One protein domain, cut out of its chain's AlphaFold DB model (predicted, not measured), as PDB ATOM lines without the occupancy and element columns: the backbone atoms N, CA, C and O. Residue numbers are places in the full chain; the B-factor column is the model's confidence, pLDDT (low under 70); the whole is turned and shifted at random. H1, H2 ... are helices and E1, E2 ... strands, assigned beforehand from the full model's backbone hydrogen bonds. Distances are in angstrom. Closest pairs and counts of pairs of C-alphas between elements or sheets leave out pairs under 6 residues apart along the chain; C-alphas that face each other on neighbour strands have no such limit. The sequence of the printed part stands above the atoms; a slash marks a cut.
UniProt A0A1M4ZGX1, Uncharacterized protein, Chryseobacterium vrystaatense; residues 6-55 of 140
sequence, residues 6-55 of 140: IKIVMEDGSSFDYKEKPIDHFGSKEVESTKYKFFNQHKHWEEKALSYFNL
ATOM      1  N   ILE A   6      23.721  42.677  49.658       76.25
ATOM      2  CA  ILE A   6      22.862  43.209  50.713       76.25
ATOM      3  C   ILE A   6      23.078  42.323  51.935       76.25
ATOM      4  O   ILE A   6      22.952  41.109  51.836       76.25
ATOM      5  N   LYS A   7      23.437  42.905  53.081       80.75
ATOM      6  CA  LYS A   7      23.651  42.164  54.327       80.75
ATOM      7  C   LYS A   7      22.820  42.795  55.431       80.75
ATOM      8  O   LYS A   7      22.968  43.987  55.682       80.75
ATOM      9  N   ILE A   8      21.992  41.990  56.090       75.50
ATOM     10  CA  ILE A   8      21.263  42.392  57.293       75.50
ATOM     11  C   ILE A   8      22.019  41.836  58.499       75.50
ATOM     12  O   ILE A   8      22.431  40.672  58.505       75.50
ATOM     13  N   VAL A   9      22.247  42.694  59.491       79.12
ATOM     14  CA  VAL A   9      22.872  42.351  60.773       79.12
ATOM     15  C   VAL A   9      21.818  42.541  61.853       79.12
ATOM     16  O   VAL A   9      21.233  43.616  61.947       79.12
ATOM     17  N   MET A  10      21.574  41.486  62.618       76.31
ATOM     18  CA  MET A  10      20.572  41.442  63.676       76.31
ATOM     19  C   MET A  10      21.145  41.908  65.011       76.31
ATOM     20  O   MET A  10      22.362  41.909  65.216       76.31
ATOM     21  N   GLU A  11      20.259  42.266  65.941       71.44
ATOM     22  CA  GLU A  11      20.632  42.700  67.293       71.44
ATOM     23  C   GLU A  11      21.336  41.599  68.103       71.44
ATOM     24  O   GLU A  11      22.208  41.892  68.919       71.44
ATOM     25  N   ASP A  12      21.027  40.328  67.829       75.00
ATOM     26  CA  ASP A  12      21.687  39.162  68.432       75.00
ATOM     27  C   ASP A  12      23.094  38.884  67.857       75.00
ATOM     28  O   ASP A  12      23.764  37.927  68.251       75.00
ATOM     29  N   GLY A  13      23.556  39.718  66.918       77.00
ATOM     30  CA  GLY A  13      24.841  39.583  66.237       77.00
ATOM     31  C   GLY A  13      24.841  38.565  65.094       77.00
ATOM     32  O   GLY A  13      25.869  38.404  64.425       77.00
ATOM     33  N   SER A  14      23.718  37.896  64.827       78.12
ATOM     34  CA  SER A  14      23.561  37.071  63.634       78.12
ATOM     35  C   SER A  14      23.482  37.945  62.380       78.12
ATOM     36  O   SER A  14      23.211  39.148  62.417       78.12
ATOM     37  N   SER A  15      23.787  37.360  61.224       80.44
ATOM     38  CA  SER A  15      23.666  38.080  59.961       80.44
ATOM     39  C   SER A  15      23.334  37.135  58.828       80.44
ATOM     40  O   SER A  15      23.766  35.981  58.834       80.44
ATOM     41  N   PHE A  16      22.625  37.648  57.833       83.19
ATOM     42  CA  PHE A  16      22.427  36.945  56.579       83.19
ATOM     43  C   PHE A  16      22.590  37.910  55.410       83.19
ATOM     44  O   PHE A  16      22.248  39.093  55.478       83.19
ATOM     45  N   ASP A  17      23.169  37.391  54.338       81.56
ATOM     46  CA  ASP A  17      23.529  38.141  53.154       81.56
ATOM     47  C   ASP A  17      22.824  37.606  51.908       81.56
ATOM     48  O   ASP A  17      22.458  36.437  51.790       81.56
ATOM     49  N   TYR A  18      22.633  38.515  50.966       84.00
ATOM     50  CA  TYR A  18      22.136  38.261  49.637       84.00
ATOM     51  C   TYR A  18      23.101  38.858  48.634       84.00
ATOM     52  O   TYR A  18      23.449  40.036  48.697       84.00
ATOM     53  N   LYS A  19      23.519  38.033  47.679       84.88
ATOM     54  CA  LYS A  19      24.325  38.467  46.548       84.88
ATOM     55  C   LYS A  19      23.460  38.443  45.302       84.88
ATOM     56  O   LYS A  19      23.148  37.369  44.787       84.88
ATOM     57  N   GLU A  20      23.122  39.630  44.816       83.50
ATOM     58  CA  GLU A  20      22.348  39.793  43.595       83.50
ATOM     59  C   GLU A  20      23.119  39.206  42.414       83.50
ATOM     60  O   GLU A  20      24.306  39.498  42.196       83.50
ATOM     61  N   LYS A  21      22.442  38.350  41.652       84.81
ATOM     62  CA  LYS A  21      22.994  37.784  40.432       84.81
ATOM     63  C   LYS A  21      22.610  38.684  39.256       84.81
ATOM     64  O   LYS A  21      21.461  39.116  39.175       84.81
ATOM     65  N   PRO A  22      23.539  38.962  38.327       83.31
ATOM     66  CA  PRO A  22      23.228  39.757  37.142       83.31
ATOM     67  C   PRO A  22      22.208  39.032  36.258       83.31
ATOM     68  O   PRO A  22      22.165  37.801  36.254       83.31
ATOM     69  N   ILE A  23      21.432  39.779  35.467       80.94
ATOM     70  CA  ILE A  23      20.402  39.217  34.573       80.94
ATOM     71  C   ILE A  23      20.963  38.141  33.624       80.94
ATOM     72  O   ILE A  23      20.322  37.114  33.407       80.94
ATOM     73  N   ASP A  24      22.212  38.308  33.178       81.94
ATOM     74  CA  ASP A  24      22.937  37.359  32.323       81.94
ATOM     75  C   ASP A  24      23.112  35.968  32.964       81.94
ATOM     76  O   ASP A  24      23.274  34.970  32.263       81.94
ATOM     77  N   HIS A  25      23.040  35.867  34.299       81.25
ATOM     78  CA  HIS A  25      23.101  34.595  35.026       81.25
ATOM     79  C   HIS A  25      21.882  33.699  34.765       81.25
ATOM     80  O   HIS A  25      21.975  32.481  34.903       81.25
ATOM     81  N   PHE A  26      20.734  34.282  34.405       80.62
ATOM     82  CA  PHE A  26      19.462  33.563  34.276       80.62
ATOM     83  C   PHE A  26      19.194  33.029  32.856       80.62
ATOM     84  O   PHE A  26      18.204  32.327  32.643       80.62
ATOM     85  N   GLY A  27      20.117  33.257  31.915       71.50
ATOM     86  CA  GLY A  27      20.120  32.645  30.583       71.50
ATOM     87  C   GLY A  27      19.235  33.347  29.548       71.50
ATOM     88  O   GLY A  27      18.415  34.198  29.869       71.50
ATOM     89  N   SER A  28      19.427  32.991  28.275       61.81
ATOM     90  CA  SER A  28      18.980  33.765  27.105       61.81
ATOM     91  C   SER A  28      17.932  33.073  26.221       61.81
ATOM     92  O   SER A  28      17.721  33.507  25.090       61.81
ATOM     93  N   LYS A  29      17.314  31.967  26.666       63.69
ATOM     94  CA  LYS A  29      16.403  31.186  25.805       63.69
ATOM     95  C   LYS A  29      14.982  31.756  25.724       63.69
ATOM     96  O   LYS A  29      14.375  31.649  24.669       63.69
ATOM     97  N   GLU A  30      14.493  32.402  26.783       65.00
ATOM     98  CA  GLU A  30      13.180  33.063  26.824       65.00
ATOM     99  C   GLU A  30      13.267  34.327  27.688       65.00
ATOM    100  O   GLU A  30      13.416  34.247  28.906       65.00
ATOM    101  N   VAL A  31      13.180  35.501  27.054       64.38
ATOM    102  CA  VAL A  31      13.393  36.814  27.697       64.38
ATOM    103  C   VAL A  31      12.462  37.036  28.895       64.38
ATOM    104  O   VAL A  31      12.870  37.604  29.908       64.38
ATOM    105  N   GLU A  32      11.223  36.564  28.797       65.81
ATOM    106  CA  GLU A  32      10.185  36.745  29.814       65.81
ATOM    107  C   GLU A  32      10.450  35.889  31.065       65.81
ATOM    108  O   GLU A  32      10.398  36.388  32.191       65.81
ATOM    109  N   SER A  33      10.899  34.642  30.872       74.88
ATOM    110  CA  SER A  33      11.346  33.749  31.953       74.88
ATOM    111  C   SER A  33      12.590  34.292  32.667       74.88
ATOM    112  O   SER A  33      12.712  34.198  33.891       74.88
ATOM    113  N   THR A  34      13.514  34.900  31.918       76.50
ATOM    114  CA  THR A  34      14.748  35.489  32.460       76.50
ATOM    115  C   THR A  34      14.457  36.711  33.319       76.50
ATOM    116  O   THR A  34      14.970  36.801  34.435       76.50
ATOM    117  N   LYS A  35      13.595  37.623  32.845       75.94
ATOM    118  CA  LYS A  35      13.146  38.776  33.636       75.94
ATOM    119  C   LYS A  35      12.446  38.319  34.908       75.94
ATOM    120  O   LYS A  35      12.823  38.766  35.984       75.94
ATOM    121  N   TYR A  36      11.507  37.379  34.807       79.50
ATOM    122  CA  TYR A  36      10.809  36.847  35.976       79.50
ATOM    123  C   TYR A  36      11.780  36.285  37.025       79.50
ATOM    124  O   TYR A  36      11.675  36.614  38.202       79.50
ATOM    125  N   LYS A  37      12.775  35.484  36.625       80.06
ATOM    126  CA  LYS A  37      13.773  34.932  37.561       80.06
ATOM    127  C   LYS A  37      14.703  36.002  38.140       80.06
ATOM    128  O   LYS A  37      15.062  35.917  39.310       80.06
ATOM    129  N   PHE A  38      15.067  37.005  37.343       83.50
ATOM    130  CA  PHE A  38      15.872  38.142  37.789       83.50
ATOM    131  C   PHE A  38      15.113  39.078  38.744       83.50
ATOM    132  O   PHE A  38      15.729  39.655  39.634       83.50
ATOM    133  N   PHE A  39      13.795  39.216  38.605       79.88
ATOM    134  CA  PHE A  39      12.981  39.986  39.547       79.88
ATOM    135  C   PHE A  39      12.598  39.173  40.786       79.88
ATOM    136  O   PHE A  39      12.455  39.751  41.846       79.88
ATOM    137  N   ASN A  40      12.516  37.841  40.707       82.56
ATOM    138  CA  ASN A  40      12.155  36.997  41.856       82.56
ATOM    139  C   ASN A  40      13.349  36.404  42.625       82.56
ATOM    140  O   ASN A  40      13.154  35.663  43.586       82.56
ATOM    141  N   GLN A  41      14.597  36.691  42.237       82.00
ATOM    142  CA  GLN A  41      15.779  36.095  42.886       82.00
ATOM    143  C   GLN A  41      15.969  36.501  44.353       82.00
ATOM    144  O   GLN A  41      16.680  35.797  45.068       82.00
ATOM    145  N   HIS A  42      15.372  37.608  44.798       83.62
ATOM    146  CA  HIS A  42      15.439  38.060  46.189       83.62
ATOM    147  C   HIS A  42      14.248  37.597  47.036       83.62
ATOM    148  O   HIS A  42      14.349  37.649  48.255       83.62
ATOM    149  N   LYS A  43      13.183  37.047  46.434       81.69
ATOM    150  CA  LYS A  43      11.938  36.693  47.137       81.69
ATOM    151  C   LYS A  43      12.166  35.826  48.379       81.69
ATOM    152  O   LYS A  43      11.692  36.143  49.460       81.69
ATOM    153  N   HIS A  44      12.966  34.767  48.257       78.25
ATOM    154  CA  HIS A  44      13.242  33.881  49.394       78.25
ATOM    155  C   HIS A  44      14.087  34.552  50.491       78.25
ATOM    156  O   HIS A  44      13.975  34.223  51.671       78.25
ATOM    157  N   TRP A  45      14.957  35.491  50.108       82.88
ATOM    158  CA  TRP A  45      15.729  36.280  51.063       82.88
ATOM    159  C   TRP A  45      14.841  37.298  51.784       82.88
ATOM    160  O   TRP A  45      14.993  37.448  52.990       82.88
ATOM    161  N   GLU A  46      13.897  37.932  51.086       78.38
ATOM    162  CA  GLU A  46      12.911  38.844  51.677       78.38
ATOM    163  C   GLU A  46      11.975  38.115  52.639       78.38
ATOM    164  O   GLU A  46      11.820  38.555  53.769       78.38
ATOM    165  N   GLU A  47      11.428  36.960  52.251       77.75
ATOM    166  CA  GLU A  47      10.597  36.121  53.128       77.75
ATOM    167  C   GLU A  47      11.345  35.751  54.417       77.75
ATOM    168  O   GLU A  47      10.815  35.859  55.524       77.75
ATOM    169  N   LYS A  48      12.619  35.365  54.285       75.25
ATOM    170  CA  LYS A  48      13.473  35.075  55.434       75.25
ATOM    171  C   LYS A  48      13.768  36.335  56.251       75.25
ATOM    172  O   LYS A  48      13.762  36.254  57.473       75.25
ATOM    173  N   ALA A  49      14.008  37.480  55.614       76.44
ATOM    174  CA  ALA A  49      14.232  38.750  56.296       76.44
ATOM    175  C   ALA A  49      13.021  39.160  57.130       76.44
ATOM    176  O   ALA A  49      13.170  39.438  58.315       76.44
ATOM    177  N   LEU A  50      11.833  39.105  56.527       72.56
ATOM    178  CA  LEU A  50      10.552  39.388  57.164       72.56
ATOM    179  C   LEU A  50      10.307  38.488  58.375       72.56
ATOM    180  O   LEU A  50       9.852  38.988  59.392       72.56
ATOM    181  N   SER A  51      10.710  37.212  58.335       72.88
ATOM    182  CA  SER A  51      10.569  36.309  59.491       72.88
ATOM    183  C   SER A  51      11.396  36.689  60.729       72.88
ATOM    184  O   SER A  51      11.115  36.191  61.816       72.88
ATOM    185  N   TYR A  52      12.423  37.533  60.580       69.81
ATOM    186  CA  TYR A  52      13.213  38.034  61.712       69.81
ATOM    187  C   TYR A  52      12.642  39.309  62.317       69.81
ATOM    188  O   TYR A  52      12.962  39.643  63.458       69.81
ATOM    189  N   PHE A  53      11.819  40.032  61.564       67.81
ATOM    190  CA  PHE A  53      11.077  41.138  62.121       67.81
ATOM    191  C   PHE A  53       9.871  40.544  62.841       67.81
ATOM    192  O   PHE A  53       9.081  39.814  62.250       67.81
ATOM    193  N   ASN A  54       9.718  40.864  64.125       62.38
ATOM    194  CA  ASN A  54       8.488  40.596  64.867       62.38
ATOM    195  C   ASN A  54       7.407  41.603  64.423       62.38
ATOM    196  O   ASN A  54       6.860  42.339  65.239       62.38
ATOM    197  N   LEU A  55       7.224  41.719  63.105       62.31
ATOM    198  CA  LEU A  55       6.194  42.512  62.464       62.31
ATOM    199  C   LEU A  55       4.908  41.721  62.611       62.31
ATOM    200  O   LEU A  55       4.816  40.590  62.122       62.31
TER     201      LEU A  55
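AT A GLANCE: This is residues 6 to 55 of the 140 residues of an uncharacterized protein of Chryseobacterium vrystaatense (UniProt A0A1M4ZGX1). A long, thin chain folds back on itself: the strand hairpin E1 and E2 leads to H1 at the far end, and H2 and H3, end to end, make the returning leg, with H3 over one face of the hairpin at few contacts. The printed part has 50 residues, in the order E1, E2, H1, H2, H3; the sheet E1 - E2 is antiparallel and the class mixed, helices and strands. It is a loose rod of 44 by 19 by 8 A, radius of gyration of the C-alphas 14.0 A.

HOW THE PARTS SIT: E1, residues 6 to 9, and E2, residues 15 to 19, form a hairpin, antiparallel at 178 degrees; N 6 and O 18 are within hydrogen-bond range at 2.8 A. H1, residues 23 to 26, touches H2, residues 31 to 40; their closest C-alphas, of Phe 26 and Thr 34, are 5.4 A apart. H2 and H3, residues 43 to 50, meet only through their link. The closest C-alphas of E2 and H3, of Tyr 18 and Trp 45, are 6.9 A apart. Every O i to N i+4 pair is within hydrogen-bond range in H2 and H3; H1 is too short for one.

IN THESE COORDINATES: E1 begins at C-alpha 6 (22.862, 43.209, 50.713); E2 spans 13.4 A, H2 14.2 A and H3 10.5 A, ending at C-alpha 50 (10.552, 39.388, 57.164).

THE WHOLE: The C-alphas farthest apart, of Asp 12 and Lys 29, are 43.7 A apart. The printed part has no cut, and its four links are tight. Residues 28 to 32 and 52 to 55 have pLDDT under 70.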